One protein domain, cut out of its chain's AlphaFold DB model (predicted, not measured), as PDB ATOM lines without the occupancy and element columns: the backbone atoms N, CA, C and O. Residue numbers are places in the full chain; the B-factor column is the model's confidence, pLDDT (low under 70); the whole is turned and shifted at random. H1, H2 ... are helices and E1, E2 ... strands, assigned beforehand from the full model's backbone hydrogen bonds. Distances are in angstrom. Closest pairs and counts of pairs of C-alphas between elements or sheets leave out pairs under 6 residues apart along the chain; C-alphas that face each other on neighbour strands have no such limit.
ATOM      1  N   GLU A   8     167.557 146.225  77.397       85.00
ATOM      2  CA  GLU A   8     166.769 145.714  78.514       85.00
ATOM      3  C   GLU A   8     166.706 144.188  78.422       85.00
ATOM      4  O   GLU A   8     166.208 143.627  77.445       85.00
ATOM      5  N   THR A   9     167.242 143.510  79.431       91.06
ATOM      6  CA  THR A   9     167.254 142.052  79.533       91.06
ATOM      7  C   THR A   9     166.328 141.594  80.650       91.06
ATOM      8  O   THR A   9     166.091 142.298  81.632       91.06
ATOM      9  N   CYS A  10     165.779 140.390  80.510       92.62
ATOM     10  CA  CYS A  10     164.976 139.772  81.552       92.62
ATOM     11  C   CYS A  10     165.852 139.433  82.768       92.62
ATOM     12  O   CYS A  10     166.654 138.499  82.693       92.62
ATOM     13  N   ARG A  11     165.617 140.097  83.909       92.50
ATOM     14  CA  ARG A  11     166.310 139.883  85.202       92.50
ATOM     15  C   ARG A  11     166.362 138.410  85.644       92.50
ATOM     16  O   ARG A  11     167.243 138.030  86.405       92.50
ATOM     17  N   VAL A  12     165.424 137.588  85.163       93.31
ATOM     18  CA  VAL A  12     165.261 136.164  85.511       93.31
ATOM     19  C   VAL A  12     165.994 135.208  84.554       93.31
ATOM     20  O   VAL A  12     166.304 134.087  84.938       93.31
ATOM     21  N   CYS A  13     166.242 135.587  83.292       93.25
ATOM     22  CA  CYS A  13     166.774 134.646  82.285       93.25
ATOM     23  C   CYS A  13     167.673 135.258  81.196       93.25
ATOM     24  O   CYS A  13     167.884 134.623  80.162       93.25
ATOM     25  N   GLY A  14     168.147 136.493  81.369       91.00
ATOM     26  CA  GLY A  14     169.121 137.161  80.495       91.00
ATOM     27  C   GLY A  14     168.638 137.550  79.091       91.00
ATOM     28  O   GLY A  14     169.245 138.415  78.472       91.00
ATOM     29  N   ARG A  15     167.544 136.967  78.576       91.25
ATOM     30  CA  ARG A  15     167.031 137.259  77.224       91.25
ATOM     31  C   ARG A  15     166.674 138.736  77.042       91.25
ATOM     32  O   ARG A  15     166.005 139.316  77.897       91.25
ATOM     33  N   GLU A  16     167.074 139.291  75.902       91.06
ATOM     34  CA  GLU A  16     166.767 140.657  75.462       91.06
ATOM     35  C   GLU A  16     165.246 140.876  75.308       91.06
ATOM     36  O   GLU A  16     164.509 139.964  74.923       91.06
ATOM     37  N   LEU A  17     164.765 142.080  75.633       88.88
ATOM     38  CA  LEU A  17     163.344 142.428  75.710       88.88
ATOM     39  C   LEU A  17     162.947 143.475  74.663       88.88
ATOM     40  O   LEU A  17     163.056 144.686  74.884       88.88
ATOM     41  N   CYS A  18     162.399 143.010  73.543       80.56
ATOM     42  CA  CYS A  18     161.872 143.873  72.488       80.56
ATOM     43  C   CYS A  18     160.413 144.279  72.769       80.56
ATOM     44  O   CYS A  18     159.532 143.423  72.887       80.56
ATOM     45  N   GLY A  19     160.148 145.589  72.838       75.56
ATOM     46  CA  GLY A  19     158.797 146.164  72.914       75.56
ATOM     47  C   GLY A  19     157.923 145.615  74.053       75.56
ATOM     48  O   GLY A  19     158.383 145.396  75.173       75.56
ATOM     49  N   ASN A  20     156.647 145.356  73.756       77.38
ATOM     50  CA  ASN A  20     155.593 145.040  74.738       77.38
ATOM     51  C   ASN A  20     155.754 143.694  75.489       77.38
ATOM     52  O   ASN A  20     154.866 143.298  76.250       77.38
ATOM     53  N   GLN A  21     156.876 142.984  75.318       78.69
ATOM     54  CA  GLN A  21     157.225 141.772  76.080       78.69
ATOM     55  C   GLN A  21     157.781 142.066  77.487       78.69
ATOM     56  O   GLN A  21     157.965 141.145  78.285       78.69
ATOM     57  N   ARG A  22     158.050 143.343  77.785       87.50
ATOM     58  CA  ARG A  22     158.572 143.851  79.063       87.50
ATOM     59  C   ARG A  22     157.499 143.833  80.154       87.50
ATOM     60  O   ARG A  22     156.359 144.234  79.917       87.50
ATOM     61  N   ARG A  23     157.854 143.409  81.366       90.88
ATOM     62  CA  ARG A  23     157.030 143.534  82.580       90.88
ATOM     63  C   ARG A  23     157.886 144.119  83.697       90.88
ATOM     64  O   ARG A  23     158.887 143.512  84.063       90.88
ATOM     65  N   TRP A  24     157.512 145.291  84.201       91.25
ATOM     66  CA  TRP A  24     158.180 145.937  85.331       91.25
ATOM     67  C   TRP A  24     158.085 145.064  86.586       91.25
ATOM     68  O   TRP A  24     156.994 144.633  86.953       91.25
ATOM     69  N   ILE A  25     159.216 144.818  87.247       92.25
ATOM     70  CA  ILE A  25     159.275 144.011  88.475       92.25
ATOM     71  C   ILE A  25     158.863 144.852  89.690       92.25
ATOM     72  O   ILE A  25     158.075 144.401  90.515       92.25
ATOM     73  N   PHE A  26     159.334 146.100  89.753       90.81
ATOM     74  CA  PHE A  26     159.122 147.042  90.859       90.81
ATOM     75  C   PHE A  26     157.921 147.984  90.629       90.81
ATOM     76  O   PHE A  26     158.021 149.191  90.859       90.81
ATOM     77  N   HIS A  27     156.801 147.471  90.102       86.44
ATOM     78  CA  HIS A  27     155.616 148.284  89.787       86.44
ATOM     79  C   HIS A  27     154.524 148.138  90.863       86.44
ATOM     80  O   HIS A  27     153.871 147.089  90.909       86.44
ATOM     81  N   PRO A  28     154.268 149.165  91.698       74.56
ATOM     82  CA  PRO A  28     153.436 149.023  92.897       74.56
ATOM     83  C   PRO A  28     151.965 148.708  92.592       74.56
ATOM     84  O   PRO A  28     151.338 147.956  93.325       74.56
ATOM     85  N   ALA A  29     151.423 149.204  91.474       71.19
ATOM     86  CA  ALA A  29     150.036 148.953  91.061       71.19
ATOM     87  C   ALA A  29     149.865 147.686  90.186       71.19
ATOM     88  O   ALA A  29     148.975 147.620  89.340       71.19
ATOM     89  N   SER A  30     150.750 146.690  90.316       75.00
ATOM     90  CA  SER A  30     150.605 145.399  89.620       75.00
ATOM     91  C   SER A  30     149.740 144.423  90.433       75.00
ATOM     92  O   SER A  30     149.900 144.292  91.641       75.00
ATOM     93  N   LYS A  31     148.806 143.718  89.772       73.31
ATOM     94  CA  LYS A  31     147.815 142.832  90.431       73.31
ATOM     95  C   LYS A  31     148.435 141.680  91.239       73.31
ATOM     96  O   LYS A  31     147.797 141.166  92.151       73.31
ATOM     97  N   LEU A  32     149.650 141.272  90.885       81.06
ATOM     98  CA  LEU A  32     150.522 140.411  91.678       81.06
ATOM     99  C   LEU A  32     151.890 141.090  91.710       81.06
ATOM    100  O   LEU A  32     152.422 141.434  90.652       81.06
ATOM    101  N   ASN A  33     152.450 141.290  92.903       91.00
ATOM    102  CA  ASN A  33     153.717 141.996  93.052       91.00
ATOM    103  C   ASN A  33     154.891 141.088  92.632       91.00
ATOM    104  O   ASN A  33     155.308 140.191  93.367       91.00
ATOM    105  N   LEU A  34     155.436 141.337  91.438       92.62
ATOM    106  CA  LEU A  34     156.510 140.531  90.851       92.62
ATOM    107  C   LEU A  34     157.840 140.630  91.612       92.62
ATOM    108  O   LEU A  34     158.617 139.678  91.567       92.62
ATOM    109  N   GLN A  35     158.091 141.727  92.336       93.31
ATOM    110  CA  GLN A  35     159.228 141.842  93.252       93.31
ATOM    111  C   GLN A  35     159.120 140.795  94.366       93.31
ATOM    112  O   GLN A  35     160.084 140.074  94.612       93.31
ATOM    113  N   VAL A  36     157.945 140.656  94.990       93.75
ATOM    114  CA  VAL A  36     157.702 139.684  96.072       93.75
ATOM    115  C   VAL A  36     157.780 138.251  95.545       93.75
ATOM    116  O   VAL A  36     158.530 137.445  96.093       93.75
ATOM    117  N   LEU A  37     157.089 137.938  94.439       94.62
ATOM    118  CA  LEU A  37     157.099 136.580  93.876       94.62
ATOM    119  C   LEU A  37     158.503 136.129  93.446       94.62
ATOM    120  O   LEU A  37     158.875 134.980  93.677       94.62
ATOM    121  N   LEU A  38     159.303 137.019  92.845       94.56
ATOM    122  CA  LEU A  38     160.678 136.690  92.465       94.56
ATOM    123  C   LEU A  38     161.637 136.690  93.669       94.56
ATOM    124  O   LEU A  38     162.612 135.945  93.644       94.56
ATOM    125  N   SER A  39     161.363 137.461  94.729       94.75
ATOM    126  CA  SER A  39     162.135 137.389  95.981       94.75
ATOM    127  C   SER A  39     161.953 136.028  96.659       94.75
ATOM    128  O   SER A  39     162.935 135.375  97.006       94.75
ATOM    129  N   HIS A  40     160.704 135.549  96.744       94.81
ATOM    130  CA  HIS A  40     160.374 134.204  97.221       94.81
ATOM    131  C   HIS A  40     161.065 133.123  96.374       94.81
ATOM    132  O   HIS A  40     161.811 132.304  96.904       94.81
ATOM    133  N   ALA A  41     160.919 133.184  95.045       95.38
ATOM    134  CA  ALA A  41     161.499 132.204  94.119       95.38
ATOM    135  C   ALA A  41     163.044 132.150  94.107       95.38
ATOM    136  O   ALA A  41     163.613 131.187  93.595       95.38
ATOM    137  N   VAL A  42     163.730 133.178  94.621       93.69
ATOM    138  CA  VAL A  42     165.205 133.257  94.696       93.69
ATOM    139  C   VAL A  42     165.708 133.159  96.151       93.69
ATOM    140  O   VAL A  42     166.916 133.169  96.382       93.69
ATOM    141  N   GLY A  43     164.812 133.041  97.138       93.94
ATOM    142  CA  GLY A  43     165.161 132.923  98.559       93.94
ATOM    143  C   GLY A  43     165.856 134.157  99.151       93.94
ATOM    144  O   GLY A  43     166.593 134.031 100.124       93.94
ATOM    145  N   ARG A  44     165.676 135.342  98.551       93.00
ATOM    146  CA  ARG A  44     166.285 136.605  99.005       93.00
ATOM    147  C   ARG A  44     165.444 137.800  98.583       93.00
ATOM    148  O   ARG A  44     164.849 137.777  97.508       93.00
ATOM    149  N   GLU A  45     165.468 138.870  99.365       91.75
ATOM    150  CA  GLU A  45     164.815 140.119  98.980       91.75
ATOM    151  C   GLU A  45     165.435 140.730  97.708       91.75
ATOM    152  O   GLU A  45     166.646 140.658  97.465       91.75
ATOM    153  N   LEU A  46     164.587 141.335  96.875       90.56
ATOM    154  CA  LEU A  46     164.991 142.095  95.701       90.56
ATOM    155  C   LEU A  46     164.746 143.584  95.914       90.56
ATOM    156  O   LEU A  46     163.603 144.032  95.968       90.56
ATOM    157  N   THR A  47     165.828 144.351  95.927       89.00
ATOM    158  CA  THR A  47     165.830 145.816  95.917       89.00
ATOM    159  C   THR A  47     166.149 146.357  94.516       89.00
ATOM    160  O   THR A  47     166.616 145.619  93.638       89.00
ATOM    161  N   ARG A  48     165.906 147.658  94.291       89.25
ATOM    162  CA  ARG A  48     166.414 148.367  93.105       89.25
ATOM    163  C   ARG A  48     167.922 148.561  93.247       89.25
ATOM    164  O   ARG A  48     168.389 149.437  93.961       89.25
ATOM    165  N   ASP A  49     168.665 147.720  92.547       86.50
ATOM    166  CA  ASP A  49     170.107 147.507  92.682       86.50
ATOM    167  C   ASP A  49     170.886 147.893  91.411       86.50
ATOM    168  O   ASP A  49     171.954 147.349  91.133       86.50
ATOM    169  N   GLY A  50     170.303 148.757  90.572       79.75
ATOM    170  CA  GLY A  50     170.844 149.139  89.260       79.75
ATOM    171  C   GLY A  50     170.854 148.019  88.207       79.75
ATOM    172  O   GLY A  50     171.159 148.276  87.045       79.75
ATOM    173  N   ARG A  51     170.502 146.776  88.571       84.06
ATOM    174  CA  ARG A  51     170.350 145.658  87.628       84.06
ATOM    175  C   ARG A  51     168.956 145.692  87.003       84.06
ATOM    176  O   ARG A  51     168.024 146.236  87.588       84.06
ATOM    177  N   GLY A  52     168.808 145.073  85.828       84.00
ATOM    178  CA  GLY A  52     167.604 145.166  84.990       84.00
ATOM    179  C   GLY A  52     166.282 145.041  85.761       84.00
ATOM    180  O   GLY A  52     166.095 144.113  86.549       84.00
ATOM    181  N   GLU A  53     165.366 145.981  85.527       90.94
ATOM    182  CA  GLU A  53     164.099 146.121  86.265       90.94
ATOM    183  C   GLU A  53     162.925 145.344  85.641       90.94
ATOM    184  O   GLU A  53     161.789 145.423  86.116       90.94
ATOM    185  N   PHE A  54     163.190 144.582  84.576       91.81
ATOM    186  CA  PHE A  54     162.175 143.954  83.737       91.81
ATOM    187  C   PHE A  54     162.249 142.422  83.736       91.81
ATOM    188  O   PHE A  54     163.324 141.819  83.725       91.81
ATOM    189  N   ALA A  55     161.084 141.783  83.644       93.25
ATOM    190  CA  ALA A  55     160.917 140.374  83.306       93.25
ATOM    191  C   ALA A  55     160.302 140.216  81.900       93.25
ATOM    192  O   ALA A  55     159.588 141.097  81.420       93.25
ATOM    193  N   CYS A  56     160.550 139.075  81.245       92.75
ATOM    194  CA  CYS A  56     159.786 138.658  80.065       92.75
ATOM    195  C   CYS A  56     158.498 137.939  80.484       92.75
ATOM    196  O   CYS A  56     158.484 137.234  81.496       92.75
ATOM    197  N   SER A  57     157.457 138.017  79.652       90.75
ATOM    198  CA  SER A  57     156.154 137.375  79.897       90.75
ATOM    199  C   SER A  57     156.239 135.891  80.287       90.75
ATOM    200  O   SER A  57     155.453 135.443  81.115       90.75
ATOM    201  N   LYS A  58     157.207 135.123  79.754       92.88
ATOM    202  CA  LYS A  58     157.407 133.706  80.129       92.88
ATOM    203  C   LYS A  58     157.872 133.539  81.581       92.88
ATOM    204  O   LYS A  58     157.450 132.595  82.236       92.88
ATOM    205  N   CYS A  59     158.719 134.432  82.090       93.44
ATOM    206  CA  CYS A  59     159.170 134.390  83.482       93.44
ATOM    207  C   CYS A  59     158.078 134.894  84.434       93.44
ATOM    208  O   CYS A  59     157.819 134.237  85.434       93.44
ATOM    209  N   THR A  60     157.375 135.975  84.074       92.69
ATOM    210  CA  THR A  60     156.171 136.437  84.788       92.69
ATOM    211  C   THR A  60     155.136 135.316  84.924       92.69
ATOM    212  O   THR A  60     154.726 135.001  86.032       92.69
ATOM    213  N   PHE A  61     154.801 134.623  83.830       92.75
ATOM    214  CA  PHE A  61     153.850 133.507  83.849       92.75
ATOM    215  C   PHE A  61     154.287 132.336  84.751       92.75
ATOM    216  O   PHE A  61     153.442 131.691  85.369       92.75
ATOM    217  N   MET A  62     155.589 132.047  84.849       94.94
ATOM    218  CA  MET A  62     156.086 131.004  85.756       94.94
ATOM    219  C   MET A  62     155.974 131.416  87.231       94.94
ATOM    220  O   MET A  62     155.610 130.576  88.048       94.94
ATOM    221  N   LEU A  63     156.212 132.691  87.562       94.31
ATOM    222  CA  LEU A  63     155.988 133.235  88.910       94.31
ATOM    223  C   LEU A  63     154.495 133.226  89.278       94.31
ATOM    224  O   LEU A  63     154.130 132.732  90.340       94.31
ATOM    225  N   ASP A  64     153.625 133.673  88.365       92.19
ATOM    226  CA  ASP A  64     152.166 133.609  88.531       92.19
ATOM    227  C   ASP A  64     151.676 132.164  88.738       92.19
ATOM    228  O   ASP A  64     150.705 131.928  89.457       92.19
ATOM    229  N   ARG A  65     152.322 131.185  88.087       93.44
ATOM    230  CA  ARG A  65     151.986 129.761  88.211       93.44
ATOM    231  C   ARG A  65     152.476 129.156  89.527       93.44
ATOM    232  O   ARG A  65     151.727 128.383  90.113       93.44
ATOM    233  N   MET A  66     153.674 129.524  89.986       94.94
ATOM    234  CA  MET A  66     154.192 129.164  91.312       94.94
ATOM    235  C   MET A  66     153.217 129.637  92.398       94.94
ATOM    236  O   MET A  66     152.627 128.807  93.078       94.94
ATOM    237  N   TYR A  67     152.890 130.933  92.411       94.06
ATOM    238  CA  TYR A  67     151.943 131.528  93.361       94.06
ATOM    239  C   TYR A  67     150.568 130.832  93.394       94.06
ATOM    240  O   TYR A  67     149.958 130.681  94.455       94.06
ATOM    241  N   ARG A  68     150.060 130.371  92.240       94.06
ATOM    242  CA  ARG A  68     148.815 129.581  92.185       94.06
ATOM    243  C   ARG A  68     148.961 128.196  92.808       94.06
ATOM    244  O   ARG A  68     148.006 127.739  93.425       94.06
ATOM    245  N   PHE A  69     150.104 127.529  92.648       94.81
ATOM    246  CA  PHE A  69     150.367 126.273  93.348       94.81
ATOM    247  C   PHE A  69     150.468 126.507  94.858       94.81
ATOM    248  O   PHE A  69     149.774 125.818  95.598       94.81
ATOM    249  N   ASP A  70     151.202 127.530  95.296       94.50
ATOM    250  CA  ASP A  70     151.339 127.896  96.714       94.50
ATOM    251  C   ASP A  70     149.960 128.179  97.352       94.50
ATOM    252  O   ASP A  70     149.628 127.656  98.413       94.50
ATOM    253  N   THR A  71     149.090 128.912  96.640       94.12
ATOM    254  CA  THR A  71     147.692 129.182  97.044       94.12
ATOM    255  C   THR A  71     146.855 127.901  97.189       94.12
ATOM    256  O   THR A  71     145.990 127.811  98.060       94.12
ATOM    257  N   VAL A  72     147.076 126.904  96.325       95.81
ATOM    258  CA  VAL A  72     146.373 125.610  96.372       95.81
ATOM    259  C   VAL A  72     146.897 124.751  97.518       95.81
ATOM    260  O   VAL A  72     146.089 124.168  98.237       95.81
ATOM    261  N   ILE A  73     148.218 124.708  97.711       94.75
ATOM    262  CA  ILE A  73     148.887 123.976  98.793       94.75
ATOM    263  C   ILE A  73     148.394 124.498 100.144       94.75
ATOM    264  O   ILE A  73     147.770 123.736 100.878       94.75
ATOM    265  N   ALA A  74     148.507 125.805 100.399       94.44
ATOM    266  CA  ALA A  74     148.059 126.420 101.649       94.44
ATOM    267  C   ALA A  74     146.563 126.174 101.941       94.44
ATOM    268  O   ALA A  74     146.169 125.979 103.092       94.44
ATOM    269  N   ARG A  75     145.706 126.128 100.907       91.88
ATOM    270  CA  ARG A  75     144.284 125.782 101.077       91.88
ATOM    271  C   ARG A  75     144.070 124.295 101.389       91.88
ATOM    272  O   ARG A  75     143.185 123.977 102.180       91.88
ATOM    273  N   VAL A  76     144.830 123.392 100.771       95.19
ATOM    274  CA  VAL A  76     144.769 121.949 101.062       95.19
ATOM    275  C   VAL A  76     145.286 121.660 102.472       95.19
ATOM    276  O   VAL A  76     144.662 120.876 103.180       95.19
ATOM    277  N   GLU A  77     146.355 122.329 102.901       93.69
ATOM    278  CA  GLU A  77     146.912 122.251 104.256       93.69
ATOM    279  C   GLU A  77     145.928 122.772 105.307       93.69
ATOM    280  O   GLU A  77     145.634 122.069 106.269       93.69
ATOM    281  N   ALA A  78     145.332 123.953 105.101       92.62
ATOM    282  CA  ALA A  78     144.324 124.485 106.019       92.62
ATOM    283  C   ALA A  78     143.130 123.522 106.182       92.62
ATOM    284  O   ALA A  78     142.748 123.192 107.304       92.62
ATOM    285  N   LEU A  79     142.586 123.008 105.069       92.69
ATOM    286  CA  LEU A  79     141.471 122.054 105.086       92.69
ATOM    287  C   LEU A  79     141.858 120.685 105.671       92.69
ATOM    288  O   LEU A  79     141.009 120.017 106.262       92.69
ATOM    289  N   SER A  80     143.104 120.228 105.503       90.75
ATOM    290  CA  SER A  80     143.554 118.946 106.058       90.75
ATOM    291  C   SER A  80     143.788 119.037 107.566       90.75
ATOM    292  O   SER A  80     143.350 118.142 108.285       90.75
ATOM    293  N   ILE A  81     144.362 120.142 108.056       93.69
ATOM    294  CA  ILE A  81     144.515 120.439 109.487       93.69
ATOM    295  C   ILE A  81     143.140 120.530 110.161       93.69
ATOM    296  O   ILE A  81     142.907 119.851 111.159       93.69
ATOM    297  N   GLU A  82     142.203 121.288 109.587       90.69
ATOM    298  CA  GLU A  82     140.836 121.455 110.101       90.69
ATOM    299  C   GLU A  82     140.078 120.111 110.198       90.69
ATOM    300  O   GLU A  82     139.360 119.837 111.165       90.69
ATOM    301  N   ARG A  83     140.249 119.230 109.203       90.94
ATOM    302  CA  ARG A  83     139.671 117.873 109.201       90.94
ATOM    303  C   ARG A  83     140.360 116.951 110.210       90.94
ATOM    304  O   ARG A  83     139.674 116.232 110.936       90.94
ATOM    305  N   LEU A  84     141.689 116.995 110.295       94.81
ATOM    306  CA  LEU A  84     142.477 116.206 111.242       94.81
ATOM    307  C   LEU A  84     142.164 116.589 112.695       94.81
ATOM    308  O   LEU A  84     142.011 115.704 113.530       94.81
ATOM    309  N   GLN A  85     141.996 117.880 112.991       96.06
ATOM    310  CA  GLN A  85     141.608 118.369 114.317       96.06
ATOM    311  C   GLN A  85     140.259 117.792 114.766       96.06
ATOM    312  O   GLN A  85     140.174 117.272 115.877       96.06
ATOM    313  N   ARG A  86     139.237 117.779 113.894       95.25
ATOM    314  CA  ARG A  86     137.938 117.138 114.189       95.25
ATOM    315  C   ARG A  86     138.077 115.638 114.468       95.25
ATOM    316  O   ARG A  86     137.545 115.149 115.461       95.25
ATOM    317  N   LEU A  87     138.821 114.913 113.626       95.50
ATOM    318  CA  LEU A  87     139.056 113.472 113.799       95.50
ATOM    319  C   LEU A  87     139.814 113.160 115.100       95.50
ATOM    320  O   LEU A  87     139.492 112.197 115.795       95.50
ATOM    321  N   LEU A  88     140.795 113.990 115.462       94.88
ATOM    322  CA  LEU A  88     141.514 113.877 116.729       94.88
ATOM    323  C   LEU A  88     140.611 114.201 117.923       94.88
ATOM    324  O   LEU A  88     140.667 113.476 118.913       94.88
ATOM    325  N   GLN A  89     139.772 115.237 117.850       96.56
ATOM    326  CA  GLN A  89     138.828 115.577 118.917       96.56
ATOM    327  C   GLN A  89     137.844 114.427 119.173       96.56
ATOM    328  O   GLN A  89     137.689 114.002 120.318       96.56
ATOM    329  N   GLU A  90     137.261 113.853 118.117       96.94
ATOM    330  CA  GLU A  90     136.337 112.722 118.239       96.94
ATOM    331  C   GLU A  90     137.037 111.461 118.771       96.94
ATOM    332  O   GLU A  90     136.529 110.813 119.685       96.94
ATOM    333  N   LYS A  91     138.261 111.160 118.314       94.62
ATOM    334  CA  LYS A  91     139.092 110.079 118.879       94.62
ATOM    335  C   LYS A  91     139.313 110.247 120.389       94.62
ATOM    336  O   LYS A  91     139.252 109.261 121.127       94.62
ATOM    337  N   HIS A  92     139.566 111.469 120.864       96.25
ATOM    338  CA  HIS A  92     139.729 111.735 122.296       96.25
ATOM    339  C   HIS A  92     138.402 111.624 123.058       96.25
ATOM    340  O   HIS A  92     138.382 110.983 124.109       96.25
ATOM    341  N   ARG A  93     137.295 112.142 122.506       97.00
ATOM    342  CA  ARG A  93     135.943 112.012 123.080       97.00
ATOM    343  C   ARG A  93     135.540 110.544 123.243       97.00
ATOM    344  O   ARG A  93     135.114 110.141 124.323       97.00
ATOM    345  N   LEU A  94     135.748 109.722 122.212       96.75
ATOM    346  CA  LEU A  94     135.494 108.279 122.250       96.75
ATOM    347  C   LEU A  94     136.394 107.570 123.271       96.75
ATOM    348  O   LEU A  94     135.891 106.788 124.077       96.75
ATOM    349  N   ARG A  95     137.700 107.883 123.318       94.56
ATOM    350  CA  ARG A  95     138.618 107.320 124.327       94.56
ATOM    351  C   ARG A  95     138.177 107.665 125.752       94.56
ATOM    352  O   ARG A  95     138.208 106.789 126.615       94.56
ATOM    353  N   GLN A  96     137.765 108.907 126.003       95.00
ATOM    354  CA  GLN A  96     137.265 109.357 127.306       95.00
ATOM    355  C   GLN A  96     135.949 108.663 127.671       95.00
ATOM    356  O   GLN A  96     135.847 108.131 128.773       95.00
ATOM    357  N   CYS A  97     134.992 108.592 126.740       95.50
ATOM    358  CA  CYS A  97     133.711 107.909 126.922       95.50
ATOM    359  C   CYS A  97     133.900 106.423 127.267       95.50
ATOM    360  O   CYS A  97     133.430 105.970 128.308       95.50
ATOM    361  N   ILE A  98     134.677 105.685 126.464       96.06
ATOM    362  CA  ILE A  98     134.965 104.261 126.698       96.06
ATOM    363  C   ILE A  98     135.691 104.069 128.036       96.06
ATOM    364  O   ILE A  98     135.336 103.175 128.798       96.06
ATOM    365  N   SER A  99     136.653 104.937 128.373       94.69
ATOM    366  CA  SER A  99     137.354 104.876 129.666       94.69
ATOM    367  C   SER A  99     136.431 105.177 130.854       94.69
ATOM    368  O   SER A  99     136.593 104.586 131.919       94.69
ATOM    369  N   GLY A 100     135.473 106.094 130.688       94.56
ATOM    370  CA  GLY A 100     134.470 106.442 131.694       94.56
ATOM    371  C   GLY A 100     133.459 105.320 131.919       94.56
ATOM    372  O   GLY A 100     133.227 104.945 133.064       94.56
ATOM    373  N   LEU A 101     132.928 104.732 130.842       95.88
ATOM    374  CA  LEU A 101     132.050 103.559 130.893       95.88
ATOM    375  C   LEU A 101     132.770 102.355 131.510       95.88
ATOM    376  O   LEU A 101     132.252 101.749 132.444       95.88
ATOM    377  N   TYR A 102     133.993 102.057 131.058       94.62
ATOM    378  CA  TYR A 102     134.791 100.957 131.598       94.62
ATOM    379  C   TYR A 102     135.037 101.124 133.101       94.62
ATOM    380  O   TYR A 102     134.778 100.186 133.852       94.62
ATOM    381  N   ARG A 103     135.442 102.316 133.569       94.56
ATOM    382  CA  ARG A 103     135.538 102.580 135.015       94.56
ATOM    383  C   ARG A 103     134.182 102.462 135.709       94.56
ATOM    384  O   ARG A 103     134.104 101.776 136.710       94.56
TER     385      ARG A 103
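AT A GLANCE: This is residues 8 to 103 of the 440 residues of the protein "SMYLE_N domain-containing protein" of Liparis tanakae (Tanaka's snailfish) (UniProt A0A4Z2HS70). A small compact head with one long helix sticking out: residues 68 to 103 of H2 stand free. The head holds loops, H1 and the antiparallel pair E1 - E2. The 96 printed residues, mostly helix by class, run E1, H1, E2, H2; the whole is extended, radius of gyration of the C-alphas 23.4 A, spanning 78 by 23 by 22 A.

IN THESE COORDINATES: After residues 8 to 21, with no named element, find E1, residues 22 to 24, from C-alpha 22 at (158.572, 143.851, 79.063). H1 is residues 34 to 42, 12.0 A; E2 is 54 to 56. H2, residues 57 to 103, runs 68.4 A to C-alpha 103 at (135.538, 102.580, 135.015).

HOW THE PARTS SIT: Between E1 and E2, N 23 and O 55 are 2.9 A apart, within hydrogen-bond range. H1 and H2 touch, H2 with residues 60 to 67 alone; the closest C-alphas, of Leu 37 and Leu 63, are 6.1 A apart. Their tilt of 68 degrees is steep, only just short of about perpendicular, the same way. In H1 and H2 every O i to N i+4 pair is within range.

THE WHOLE: The farthest C-alphas, of Cys 18 and Arg 103, are 79.4 A apart. The printed part has no cut; the link H1 to E2 is long, 11 residues. No printed residue is under 70 in pLDDT.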